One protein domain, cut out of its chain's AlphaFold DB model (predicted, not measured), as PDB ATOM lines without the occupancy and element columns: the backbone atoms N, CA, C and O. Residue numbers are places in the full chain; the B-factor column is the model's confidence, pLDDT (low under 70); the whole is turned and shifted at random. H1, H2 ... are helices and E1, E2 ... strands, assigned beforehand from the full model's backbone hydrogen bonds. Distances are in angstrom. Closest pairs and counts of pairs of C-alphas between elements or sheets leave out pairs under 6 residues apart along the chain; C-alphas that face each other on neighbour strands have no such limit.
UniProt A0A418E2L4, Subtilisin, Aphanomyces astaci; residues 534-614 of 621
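Overview. This is residues 534 to 614 of the 621 residues of the protein "Subtilisin" of Aphanomyces astaci (UniProt A0A418E2L4). Antiparallel strands make one elongated layer that curves like part of a barrel: E1, E2, E6 and E4 lie side by side, and the pair E5 and E3 extends it past E6, with E4 running on into E5. The short helix H1 sits at one end of the long axis, and the long loop of residues 539 to 559 reaches the other end. The printed part has 81 residues, with one named helix and six named strands in the order E1, E2, H1, E3, E4, E5, E6. One antiparallel sheet has the order E1, E2, E6, E4, the other is E3 with E5, and the class is mostly strand. The whole is loose, with a radius of gyration of the C-alphas of 14.7 A and spans of 47 by 25 by 16 A.

Arrangement. E1, residues 534 to 538, and E2, residues 560 to 569, form a hairpin, antiparallel at 156 degrees, with N 536 and O 566 2.8 A apart. E2 is also the antiparallel neighbour of E6, residues 607 to 613, at 144 degrees, with N 563 and O 609 2.9 A apart. E6 pairs with E4, residues 594 to 596, antiparallel at 151 degrees, with N 595 and O 612 2.9 A apart. E1 and E4 are the edge strands of this strongly twisted sheet. E4 runs on into E5, residues 599 to 603, across a break of 2 residues, at 54 degrees. E5 is antiparallel to E3, residues 582 to 586, at 160 degrees, with N 585 and O 600 2.8 A apart. The closest C-alphas of E5 and E6 are those of Thr 601 and Asn 607, 7.0 A apart. H1, residues 575 to 580, is not on the sheet of four strands, but only just, with 4 pairs of C-alphas within 10 A. Its O i to N i+4 pairs are within hydrogen-bond range.

Along the chain. E1 begins at C-alpha 534, at (110.329, 136.260, 159.478), and is 12.8 A long. E2, the longest strand, measures 28.6 A and ends at C-alpha 569, at (108.310, 142.754, 159.547). H1 is 8.7 A long, E3 13.4 A, E4 6.8 A and E5 13.3 A. E6 measures 19.8 A and ends at C-alpha 613, at (111.092, 119.446, 139.850).

Size, cuts and confidence. The two C-alphas farthest apart are those of His 553 and Asp 576, at 47.8 A. The printed part has no cut. The link from E1 to E2 is long, with 21 residues. The mean pLDDT of the printed part is 89.1, and no printed residue is under 70.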
ATOM      1  N   PHE A 534     110.705 137.601 159.905       81.62
ATOM      2  CA  PHE A 534     110.329 136.260 159.478       81.62
ATOM      3  C   PHE A 534     110.275 136.220 157.952       81.62
ATOM      4  O   PHE A 534     109.979 137.230 157.326       81.62
ATOM      5  N   TYR A 535     110.561 135.070 157.347       87.50
ATOM      6  CA  TYR A 535     110.424 134.885 155.904       87.50
ATOM      7  C   TYR A 535     109.277 133.918 155.656       87.50
ATOM      8  O   TYR A 535     109.405 132.726 155.936       87.50
ATOM      9  N   ASP A 536     108.161 134.439 155.155       90.62
ATOM     10  CA  ASP A 536     107.028 133.624 154.748       90.62
ATOM     11  C   ASP A 536     107.305 133.058 153.357       90.62
ATOM     12  O   ASP A 536     107.576 133.801 152.414       90.62
ATOM     13  N   VAL A 537     107.285 131.732 153.240       93.25
ATOM     14  CA  VAL A 537     107.507 131.027 151.975       93.25
ATOM     15  C   VAL A 537     106.191 130.402 151.549       93.25
ATOM     16  O   VAL A 537     105.608 129.604 152.286       93.25
ATOM     17  N   ARG A 538     105.716 130.774 150.361       94.81
ATOM     18  CA  ARG A 538     104.432 130.323 149.817       94.81
ATOM     19  C   ARG A 538     104.583 129.885 148.372       94.81
ATOM     20  O   ARG A 538     105.405 130.418 147.634       94.81
ATOM     21  N   VAL A 539     103.742 128.944 147.962       94.81
ATOM     22  CA  VAL A 539     103.659 128.437 146.588       94.81
ATOM     23  C   VAL A 539     102.320 128.879 145.977       94.81
ATOM     24  O   VAL A 539     101.312 128.181 146.148       94.81
ATOM     25  N   PRO A 540     102.247 130.038 145.288       90.81
ATOM     26  CA  PRO A 540     100.978 130.595 144.809       90.81
ATOM     27  C   PRO A 540     100.230 129.684 143.837       90.81
ATOM     28  O   PRO A 540      99.002 129.597 143.875       90.81
ATOM     29  N   THR A 541     100.962 128.939 143.009       85.31
ATOM     30  CA  THR A 541     100.392 127.980 142.053       85.31
ATOM     31  C   THR A 541      99.780 126.746 142.726       85.31
ATOM     32  O   THR A 541      99.016 126.023 142.090       85.31
ATOM     33  N   HIS A 542     100.037 126.532 144.021       84.62
ATOM     34  CA  HIS A 542      99.516 125.425 144.825       84.62
ATOM     35  C   HIS A 542      98.752 125.941 146.050       84.62
ATOM     36  O   HIS A 542      99.084 125.612 147.181       84.62
ATOM     37  N   GLN A 543      97.715 126.758 145.839       87.12
ATOM     38  CA  GLN A 543      96.814 127.236 146.907       87.12
ATOM     39  C   GLN A 543      97.522 128.000 148.049       87.12
ATOM     40  O   GLN A 543      97.028 128.010 149.173       87.12
ATOM     41  N   ASN A 544      98.654 128.661 147.767       90.25
ATOM     42  CA  ASN A 544      99.508 129.306 148.778       90.25
ATOM     43  C   ASN A 544     100.006 128.336 149.869       90.25
ATOM     44  O   ASN A 544     100.187 128.721 151.026       90.25
ATOM     45  N   ASN A 545     100.238 127.078 149.498       93.00
ATOM     46  CA  ASN A 545     100.873 126.082 150.355       93.00
ATOM     47  C   ASN A 545     102.261 126.545 150.830       93.00
ATOM     48  O   ASN A 545     102.935 127.310 150.138       93.00
ATOM     49  N   ARG A 546     102.698 126.057 151.998       93.25
ATOM     50  CA  ARG A 546     104.021 126.363 152.578       93.25
ATOM     51  C   ARG A 546     105.178 125.662 151.863       93.25
ATOM     52  O   ARG A 546     106.321 126.088 151.985       93.25
ATOM     53  N   GLY A 547     104.895 124.611 151.097       93.44
ATOM     54  CA  GLY A 547     105.898 123.921 150.299       93.44
ATOM     55  C   GLY A 547     105.325 123.181 149.095       93.44
ATOM     56  O   GLY A 547     104.115 123.095 148.881       93.44
ATOM     57  N   ILE A 548     106.238 122.650 148.285       92.25
ATOM     58  CA  ILE A 548     105.918 121.866 147.093       92.25
ATOM     59  C   ILE A 548     105.780 120.401 147.509       92.25
ATOM     60  O   ILE A 548     106.765 119.762 147.876       92.25
ATOM     61  N   TYR A 549     104.563 119.863 147.428       90.69
ATOM     62  CA  TYR A 549     104.278 118.461 147.728       90.69
ATOM     63  C   TYR A 549     103.557 117.788 146.562       90.69
ATOM     64  O   TYR A 549     102.350 117.946 146.380       90.69
ATOM     65  N   LEU A 550     104.330 117.057 145.759       89.44
ATOM     66  CA  LEU A 550     103.846 116.287 144.616       89.44
ATOM     67  C   LEU A 550     103.703 114.826 145.054       89.44
ATOM     68  O   LEU A 550     104.701 114.168 145.350       89.44
ATOM     69  N   ARG A 551     102.465 114.344 145.152       85.94
ATOM     70  CA  ARG A 551     102.128 113.020 145.697       85.94
ATOM     71  C   ARG A 551     101.421 112.131 144.680       85.94
ATOM     72  O   ARG A 551     101.722 110.943 144.608       85.94
ATOM     73  N   GLU A 552     100.482 112.694 143.931       86.88
ATOM     74  CA  GLU A 552      99.669 111.970 142.955       86.88
ATOM     75  C   GLU A 552     100.361 111.929 141.588       86.88
ATOM     76  O   GLU A 552     101.112 112.840 141.230       86.88
ATOM     77  N   HIS A 553     100.106 110.880 140.802       82.44
ATOM     78  CA  HIS A 553     100.783 110.664 139.519       82.44
ATOM     79  C   HIS A 553     100.560 111.822 138.537       82.44
ATOM     80  O   HIS A 553     101.478 112.234 137.834       82.44
ATOM     81  N   GLU A 554      99.364 112.405 138.541       81.94
ATOM     82  CA  GLU A 554      98.987 113.531 137.689       81.94
ATOM     83  C   GLU A 554      99.745 114.822 138.039       81.94
ATOM     84  O   GLU A 554      99.807 115.740 137.223       81.94
ATOM     85  N   GLN A 555     100.324 114.904 139.241       79.88
ATOM     86  CA  GLN A 555     101.124 116.043 139.695       79.88
ATOM     87  C   GLN A 555     102.587 115.939 139.247       79.88
ATOM     88  O   GLN A 555     103.315 116.929 139.302       79.88
ATOM     89  N   LEU A 556     103.027 114.761 138.794       77.00
ATOM     90  CA  LEU A 556     104.397 114.492 138.359       77.00
ATOM     91  C   LEU A 556     104.600 114.919 136.899       77.00
ATOM     92  O   LEU A 556     104.912 114.108 136.029       77.00
ATOM     93  N   THR A 557     104.437 116.213 136.635       75.50
ATOM     94  CA  THR A 557     104.756 116.818 135.336       75.50
ATOM     95  C   THR A 557     105.816 117.897 135.516       75.50
ATOM     96  O   THR A 557     105.737 118.695 136.450       75.50
ATOM     97  N   GLU A 558     106.820 117.921 134.632       72.25
ATOM     98  CA  GLU A 558     107.828 118.984 134.630       72.25
ATOM     99  C   GLU A 558     107.147 120.319 134.324       72.25
ATOM    100  O   GLU A 558     106.740 120.596 133.195       72.25
ATOM    101  N   THR A 559     106.978 121.130 135.363       80.75
ATOM    102  CA  THR A 559     106.329 122.435 135.298       80.75
ATOM    103  C   THR A 559     107.096 123.425 136.160       80.75
ATOM    104  O   THR A 559     107.675 123.059 137.185       80.75
ATOM    105  N   ASP A 560     107.112 124.682 135.724       88.00
ATOM    106  CA  ASP A 560     107.630 125.783 136.527       88.00
ATOM    107  C   ASP A 560     106.663 126.056 137.683       88.00
ATOM    108  O   ASP A 560     105.502 126.427 137.481       88.00
ATOM    109  N   ILE A 561     107.149 125.885 138.907       93.00
ATOM    110  CA  ILE A 561     106.406 126.156 140.132       93.00
ATOM    111  C   ILE A 561     106.926 127.464 140.717       93.00
ATOM    112  O   ILE A 561     108.088 127.567 141.109       93.00
ATOM    113  N   ALA A 562     106.060 128.472 140.776       95.00
ATOM    114  CA  ALA A 562     106.392 129.751 141.384       95.00
ATOM    115  C   ALA A 562     106.441 129.635 142.913       95.00
ATOM    116  O   ALA A 562     105.522 129.096 143.534       95.00
ATOM    117  N   VAL A 563     107.507 130.164 143.510       96.25
ATOM    118  CA  VAL A 563     107.699 130.257 144.957       96.25
ATOM    119  C   VAL A 563     107.916 131.719 145.317       96.25
ATOM    120  O   VAL A 563     108.841 132.362 144.821       96.25
ATOM    121  N   ASN A 564     107.065 132.230 146.199       95.75
ATOM    122  CA  ASN A 564     107.172 133.570 146.755       95.75
ATOM    123  C   ASN A 564     107.832 133.494 148.134       95.75
ATOM    124  O   ASN A 564     107.477 132.641 148.953       95.75
ATOM    125  N   VAL A 565     108.792 134.383 148.374       94.62
ATOM    126  CA  VAL A 565     109.426 134.583 149.674       94.62
ATOM    127  C   VAL A 565     109.214 136.030 150.100       94.62
ATOM    128  O   VAL A 565     109.755 136.953 149.487       94.62
ATOM    129  N   GLU A 566     108.465 136.223 151.183       92.38
ATOM    130  CA  GLU A 566     108.112 137.538 151.712       92.38
ATOM    131  C   GLU A 566     108.744 137.775 153.094       92.38
ATOM    132  O   GLU A 566     108.531 136.987 154.017       92.38
ATOM    133  N   PRO A 567     109.523 138.855 153.287       89.31
ATOM    134  CA  PRO A 567     109.993 139.251 154.604       89.31
ATOM    135  C   PRO A 567     108.865 139.931 155.394       89.31
ATOM    136  O   PRO A 567     108.462 141.062 155.114       89.31
ATOM    137  N   ILE A 568     108.399 139.266 156.443       86.62
ATOM    138  CA  ILE A 568     107.388 139.764 157.372       86.62
ATOM    139  C   ILE A 568     108.066 140.537 158.502       86.62
ATOM    140  O   ILE A 568     108.768 139.979 159.350       86.62
ATOM    141  N   PHE A 569     107.836 141.848 158.506       83.94
ATOM    142  CA  PHE A 569     108.310 142.754 159.547       83.94
ATOM    143  C   PHE A 569     107.346 142.791 160.723       83.94
ATOM    144  O   PHE A 569     106.126 142.790 160.545       83.94
ATOM    145  N   HIS A 570     107.897 142.979 161.923       83.56
ATOM    146  CA  HIS A 570     107.098 143.326 163.093       83.56
ATOM    147  C   HIS A 570     106.154 144.511 162.801       83.56
ATOM    148  O   HIS A 570     106.522 145.477 162.120       83.56
ATOM    149  N   LYS A 571     104.936 144.473 163.355       81.50
ATOM    150  CA  LYS A 571     103.900 145.501 163.120       81.50
ATOM    151  C   LYS A 571     104.380 146.924 163.435       81.50
ATOM    152  O   LYS A 571     104.028 147.857 162.719       81.50
ATOM    153  N   ASP A 572     105.223 147.051 164.459       83.12
ATOM    154  CA  ASP A 572     105.755 148.325 164.958       83.12
ATOM    155  C   ASP A 572     107.073 148.731 164.269       83.12
ATOM    156  O   ASP A 572     107.657 149.758 164.609       83.12
ATOM    157  N   ALA A 573     107.547 147.945 163.292       81.88
ATOM    158  CA  ALA A 573     108.737 148.281 162.523       81.88
ATOM    159  C   ALA A 573     108.532 149.588 161.751       81.88
ATOM    160  O   ALA A 573     107.542 149.762 161.031       81.88
ATOM    161  N   ARG A 574     109.498 150.501 161.879       84.00
ATOM    162  CA  ARG A 574     109.458 151.813 161.230       84.00
ATOM    163  C   ARG A 574     109.520 151.678 159.703       84.00
ATOM    164  O   ARG A 574     110.170 150.783 159.161       84.00
ATOM    165  N   ASN A 575     108.866 152.597 158.991       87.31
ATOM    166  CA  ASN A 575     108.824 152.564 157.524       87.31
ATOM    167  C   ASN A 575     110.210 152.726 156.882       87.31
ATOM    168  O   ASN A 575     110.444 152.159 155.822       87.31
ATOM    169  N   ASP A 576     111.138 153.455 157.505       85.62
ATOM    170  CA  ASP A 576     112.511 153.584 157.009       85.62
ATOM    171  C   ASP A 576     113.259 152.246 157.027       85.62
ATOM    172  O   ASP A 576     113.973 151.952 156.073       85.62
ATOM    173  N   HIS A 577     113.026 151.394 158.030       81.88
ATOM    174  CA  HIS A 577     113.612 150.049 158.071       81.88
ATOM    175  C   HIS A 577     113.094 149.170 156.931       81.88
ATOM    176  O   HIS A 577     113.862 148.434 156.321       81.88
ATOM    177  N   ARG A 578     111.798 149.281 156.611       85.75
ATOM    178  CA  ARG A 578     111.183 148.565 155.483       85.75
ATOM    179  C   ARG A 578     111.758 149.040 154.150       85.75
ATOM    180  O   ARG A 578     112.115 148.225 153.313       85.75
ATOM    181  N   ILE A 579     111.892 150.354 153.961       86.69
ATOM    182  CA  ILE A 579     112.433 150.946 152.725       86.69
ATOM    183  C   ILE A 579     113.902 150.560 152.508       86.69
ATOM    184  O   ILE A 579     114.314 150.361 151.371       86.69
ATOM    185  N   GLN A 580     114.689 150.475 153.582       85.12
ATOM    186  CA  GLN A 580     116.118 150.152 153.522       85.12
ATOM    187  C   GLN A 580     116.410 148.652 153.449       85.12
ATOM    188  O   GLN A 580     117.567 148.275 153.272       85.12
ATOM    189  N   PHE A 581     115.402 147.796 153.624       86.44
ATOM    190  CA  PHE A 581     115.623 146.363 153.619       86.44
ATOM    191  C   PHE A 581     115.908 145.848 152.210       86.44
ATOM    192  O   PHE A 581     115.054 145.897 151.323       86.44
ATOM    193  N   GLU A 582     117.098 145.283 152.066       87.75
ATOM    194  CA  GLU A 582     117.545 144.547 150.898       87.75
ATOM    195  C   GLU A 582     118.390 143.366 151.378       87.75
ATOM    196  O   GLU A 582     119.319 143.531 152.173       87.75
ATOM    197  N   LEU A 583     118.068 142.165 150.902       87.50
ATOM    198  CA  LEU A 583     118.820 140.959 151.221       87.50
ATOM    199  C   LEU A 583     119.056 140.123 149.969       87.50
ATOM    200  O   LEU A 583     118.122 139.592 149.376       87.50
ATOM    201  N   ALA A 584     120.323 139.962 149.599       90.25
ATOM    202  CA  ALA A 584     120.728 139.061 148.530       90.25
ATOM    203  C   ALA A 584     120.936 137.644 149.083       90.25
ATOM    204  O   ALA A 584     121.813 137.406 149.915       90.25
ATOM    205  N   LEU A 585     120.135 136.703 148.596       90.44
ATOM    206  CA  LEU A 585     120.199 135.291 148.936       90.44
ATOM    207  C   LEU A 585     120.800 134.493 147.783       90.44
ATOM    208  O   LEU A 585     120.509 134.744 146.613       90.44
ATOM    209  N   LYS A 586     121.599 133.485 148.131       94.44
ATOM    210  CA  LYS A 586     121.972 132.408 147.216       94.44
ATOM    211  C   LYS A 586     121.043 131.228 147.463       94.44
ATOM    212  O   LYS A 586     120.982 130.733 148.589       94.44
ATOM    213  N   LEU A 587     120.356 130.767 146.427       94.69
ATOM    214  CA  LEU A 587     119.522 129.572 146.502       94.69
ATOM    215  C   LEU A 587     120.374 128.356 146.127       94.69
ATOM    216  O   LEU A 587     121.173 128.403 145.193       94.69
ATOM    217  N   VAL A 588     120.251 127.271 146.893       95.00
ATOM    218  CA  VAL A 588     121.053 126.059 146.689       95.00
ATOM    219  C   VAL A 588     120.130 124.844 146.673       95.00
ATOM    220  O   VAL A 588     119.627 124.451 147.729       95.00
ATOM    221  N   PRO A 589     119.911 124.220 145.504       92.88
ATOM    222  CA  PRO A 589     119.202 122.952 145.425       92.88
ATOM    223  C   PRO A 589     119.920 121.866 146.226       92.88
ATOM    224  O   PRO A 589     121.128 121.669 146.100       92.88
ATOM    225  N   THR A 590     119.168 121.118 147.027       91.38
ATOM    226  CA  THR A 590     119.717 119.998 147.809       91.38
ATOM    227  C   THR A 590     119.881 118.725 146.979       91.38
ATOM    228  O   THR A 590     120.599 117.808 147.390       91.38
ATOM    229  N   LYS A 591     119.216 118.644 145.818       91.62
ATOM    230  CA  LYS A 591     119.228 117.492 144.909       91.62
ATOM    231  C   LYS A 591     119.359 117.935 143.444       91.62
ATOM    232  O   LYS A 591     118.814 118.978 143.098       91.62
ATOM    233  N   PRO A 592     120.001 117.130 142.571       90.81
ATOM    234  CA  PRO A 592     120.192 117.477 141.154       90.81
ATOM    235  C   PRO A 592     118.900 117.600 140.342       90.81
ATOM    236  O   PRO A 592     118.884 118.257 139.311       90.81
ATOM    237  N   TRP A 593     117.833 116.943 140.797       89.19
ATOM    238  CA  TRP A 593     116.521 116.952 140.152       89.19
ATOM    239  C   TRP A 593     115.664 118.167 140.535       89.19
ATOM    240  O   TRP A 593     114.530 118.278 140.088       89.19
ATOM    241  N   ILE A 594     116.197 119.080 141.352       91.94
ATOM    242  CA  ILE A 594     115.574 120.362 141.682       91.94
ATOM    243  C   ILE A 594     116.385 121.449 140.979       91.94
ATOM    244  O   ILE A 594     117.576 121.602 141.247       91.94
ATOM    245  N   ALA A 595     115.745 122.216 140.100       92.88
ATOM    246  CA  ALA A 595     116.357 123.361 139.433       92.88
ATOM    247  C   ALA A 595     115.676 124.660 139.871       92.88
ATOM    248  O   ALA A 595     114.462 124.712 140.052       92.88
ATOM    249  N   THR A 596     116.465 125.713 140.071       94.50
ATOM    250  CA  THR A 596     115.980 127.028 140.497       94.50
ATOM    251  C   THR A 596     116.972 128.126 140.106       94.50
ATOM    252  O   THR A 596     118.056 127.825 139.604       94.50
ATOM    253  N   ALA A 597     116.609 129.393 140.305       92.81
ATOM    254  CA  ALA A 597     117.520 130.517 140.112       92.81
ATOM    255  C   ALA A 597     118.676 130.469 141.128       92.81
ATOM    256  O   ALA A 597     118.458 130.138 142.284       92.81
ATOM    257  N   ASP A 598     119.894 130.860 140.744       93.81
ATOM    258  CA  ASP A 598     121.044 130.834 141.668       93.81
ATOM    259  C   ASP A 598     120.958 131.899 142.778       93.81
ATOM    260  O   ASP A 598     121.557 131.756 143.847       93.81
ATOM    261  N   HIS A 599     120.242 132.994 142.514       95.25
ATOM    262  CA  HIS A 599     120.180 134.160 143.387       95.25
ATOM    263  C   HIS A 599     118.758 134.708 143.464       95.25
ATOM    264  O   HIS A 599     118.031 134.715 142.470       95.25
ATOM    265  N   LEU A 600     118.406 135.226 144.636       94.56
ATOM    266  CA  LEU A 600     117.161 135.934 144.891       94.56
ATOM    267  C   LEU A 600     117.471 137.172 145.724       94.56
ATOM    268  O   LEU A 600     118.014 137.058 146.819       94.56
ATOM    269  N   THR A 601     117.112 138.350 145.228       93.19
ATOM    270  CA  THR A 601     117.180 139.569 146.037       93.19
ATOM    271  C   THR A 601     115.808 139.844 146.629       93.19
ATOM    272  O   THR A 601     114.837 139.998 145.889       93.19
ATOM    273  N   LEU A 602     115.730 139.897 147.956       91.25
ATOM    274  CA  LEU A 602     114.522 140.205 148.705       91.25
ATOM    275  C   LEU A 602     114.475 141.681 149.074       91.25
ATOM    276  O   LEU A 602     115.409 142.195 149.690       91.25
ATOM    277  N   MET A 603     113.346 142.310 148.761       90.62
ATOM    278  CA  MET A 603     112.979 143.646 149.231       90.62
ATOM    279  C   MET A 603     111.788 143.534 150.183       90.62
ATOM    280  O   MET A 603     111.265 142.443 150.387       90.62
ATOM    281  N   HIS A 604     111.310 144.649 150.739       87.56
ATOM    282  CA  HIS A 604     110.175 144.633 151.673       87.56
ATOM    283  C   HIS A 604     108.936 143.868 151.169       87.56
ATOM    284  O   HIS A 604     108.305 143.184 151.962       87.56
ATOM    285  N   GLN A 605     108.596 143.964 149.879       87.75
ATOM    286  CA  GLN A 605     107.431 143.270 149.300       87.75
ATOM    287  C   GLN A 605     107.681 141.785 148.991       87.75
ATOM    288  O   GLN A 605     106.820 141.131 148.411       87.75
ATOM    289  N   GLY A 606     108.860 141.262 149.328       92.06
ATOM    290  CA  GLY A 606     109.288 139.935 148.911       92.06
ATOM    291  C   GLY A 606     109.754 139.892 147.465       92.06
ATOM    292  O   GLY A 606     109.914 140.920 146.800       92.06
ATOM    293  N   ASN A 607     110.042 138.681 147.004       95.00
ATOM    294  CA  ASN A 607     110.341 138.404 145.608       95.00
ATOM    295  C   ASN A 607     109.977 136.951 145.272       95.00
ATOM    296  O   ASN A 607     109.880 136.094 146.152       95.00
ATOM    297  N   GLU A 608     109.781 136.686 143.989       95.31
ATOM    298  CA  GLU A 608     109.372 135.388 143.464       95.31
ATOM    299  C   GLU A 608     110.495 134.766 142.633       95.31
ATOM    300  O   GLU A 608     111.255 135.457 141.948       95.31
ATOM    301  N   PHE A 609     110.588 133.441 142.675       95.25
ATOM    302  CA  PHE A 609     111.441 132.667 141.787       95.25
ATOM    303  C   PHE A 609     110.743 131.380 141.346       95.25
ATOM    304  O   PHE A 609     109.779 130.928 141.962       95.25
ATOM    305  N   LEU A 610     111.237 130.782 140.262       95.12
ATOM    306  CA  LEU A 610     110.706 129.531 139.731       95.12
ATOM    307  C   LEU A 610     111.534 128.340 140.221       95.12
ATOM    308  O   LEU A 610     112.767 128.401 140.317       95.12
ATOM    309  N   VAL A 611     110.838 127.250 140.519       94.31
ATOM    310  CA  VAL A 611     111.404 125.942 140.836       94.31
ATOM    311  C   VAL A 611     110.882 124.934 139.829       94.31
ATOM    312  O   VAL A 611     109.679 124.851 139.600       94.31
ATOM    313  N   VAL A 612     111.780 124.128 139.275       91.88
ATOM    314  CA  VAL A 612     111.433 122.974 138.445       91.88
ATOM    315  C   VAL A 612     111.822 121.710 139.193       91.88
ATOM    316  O   VAL A 612     112.957 121.571 139.656       91.88
ATOM    317  N   VAL A 613     110.874 120.783 139.298       89.44
ATOM    318  CA  VAL A 613     111.092 119.446 139.850       89.44
ATOM    319  C   VAL A 613     111.135 118.462 138.686       89.44
ATOM    320  O   VAL A 613     110.110 118.171 138.076       89.44
ATOM    321  N   GLY A 614     112.332 117.977 138.362       83.06
ATOM    322  CA  GLY A 614     112.542 116.984 137.315       83.06
ATOM    323  C   GLY A 614     111.948 115.637 137.715       83.06
ATOM    324  O   GLY A 614     112.275 115.093 138.775       83.06
TER     325      GLY A 614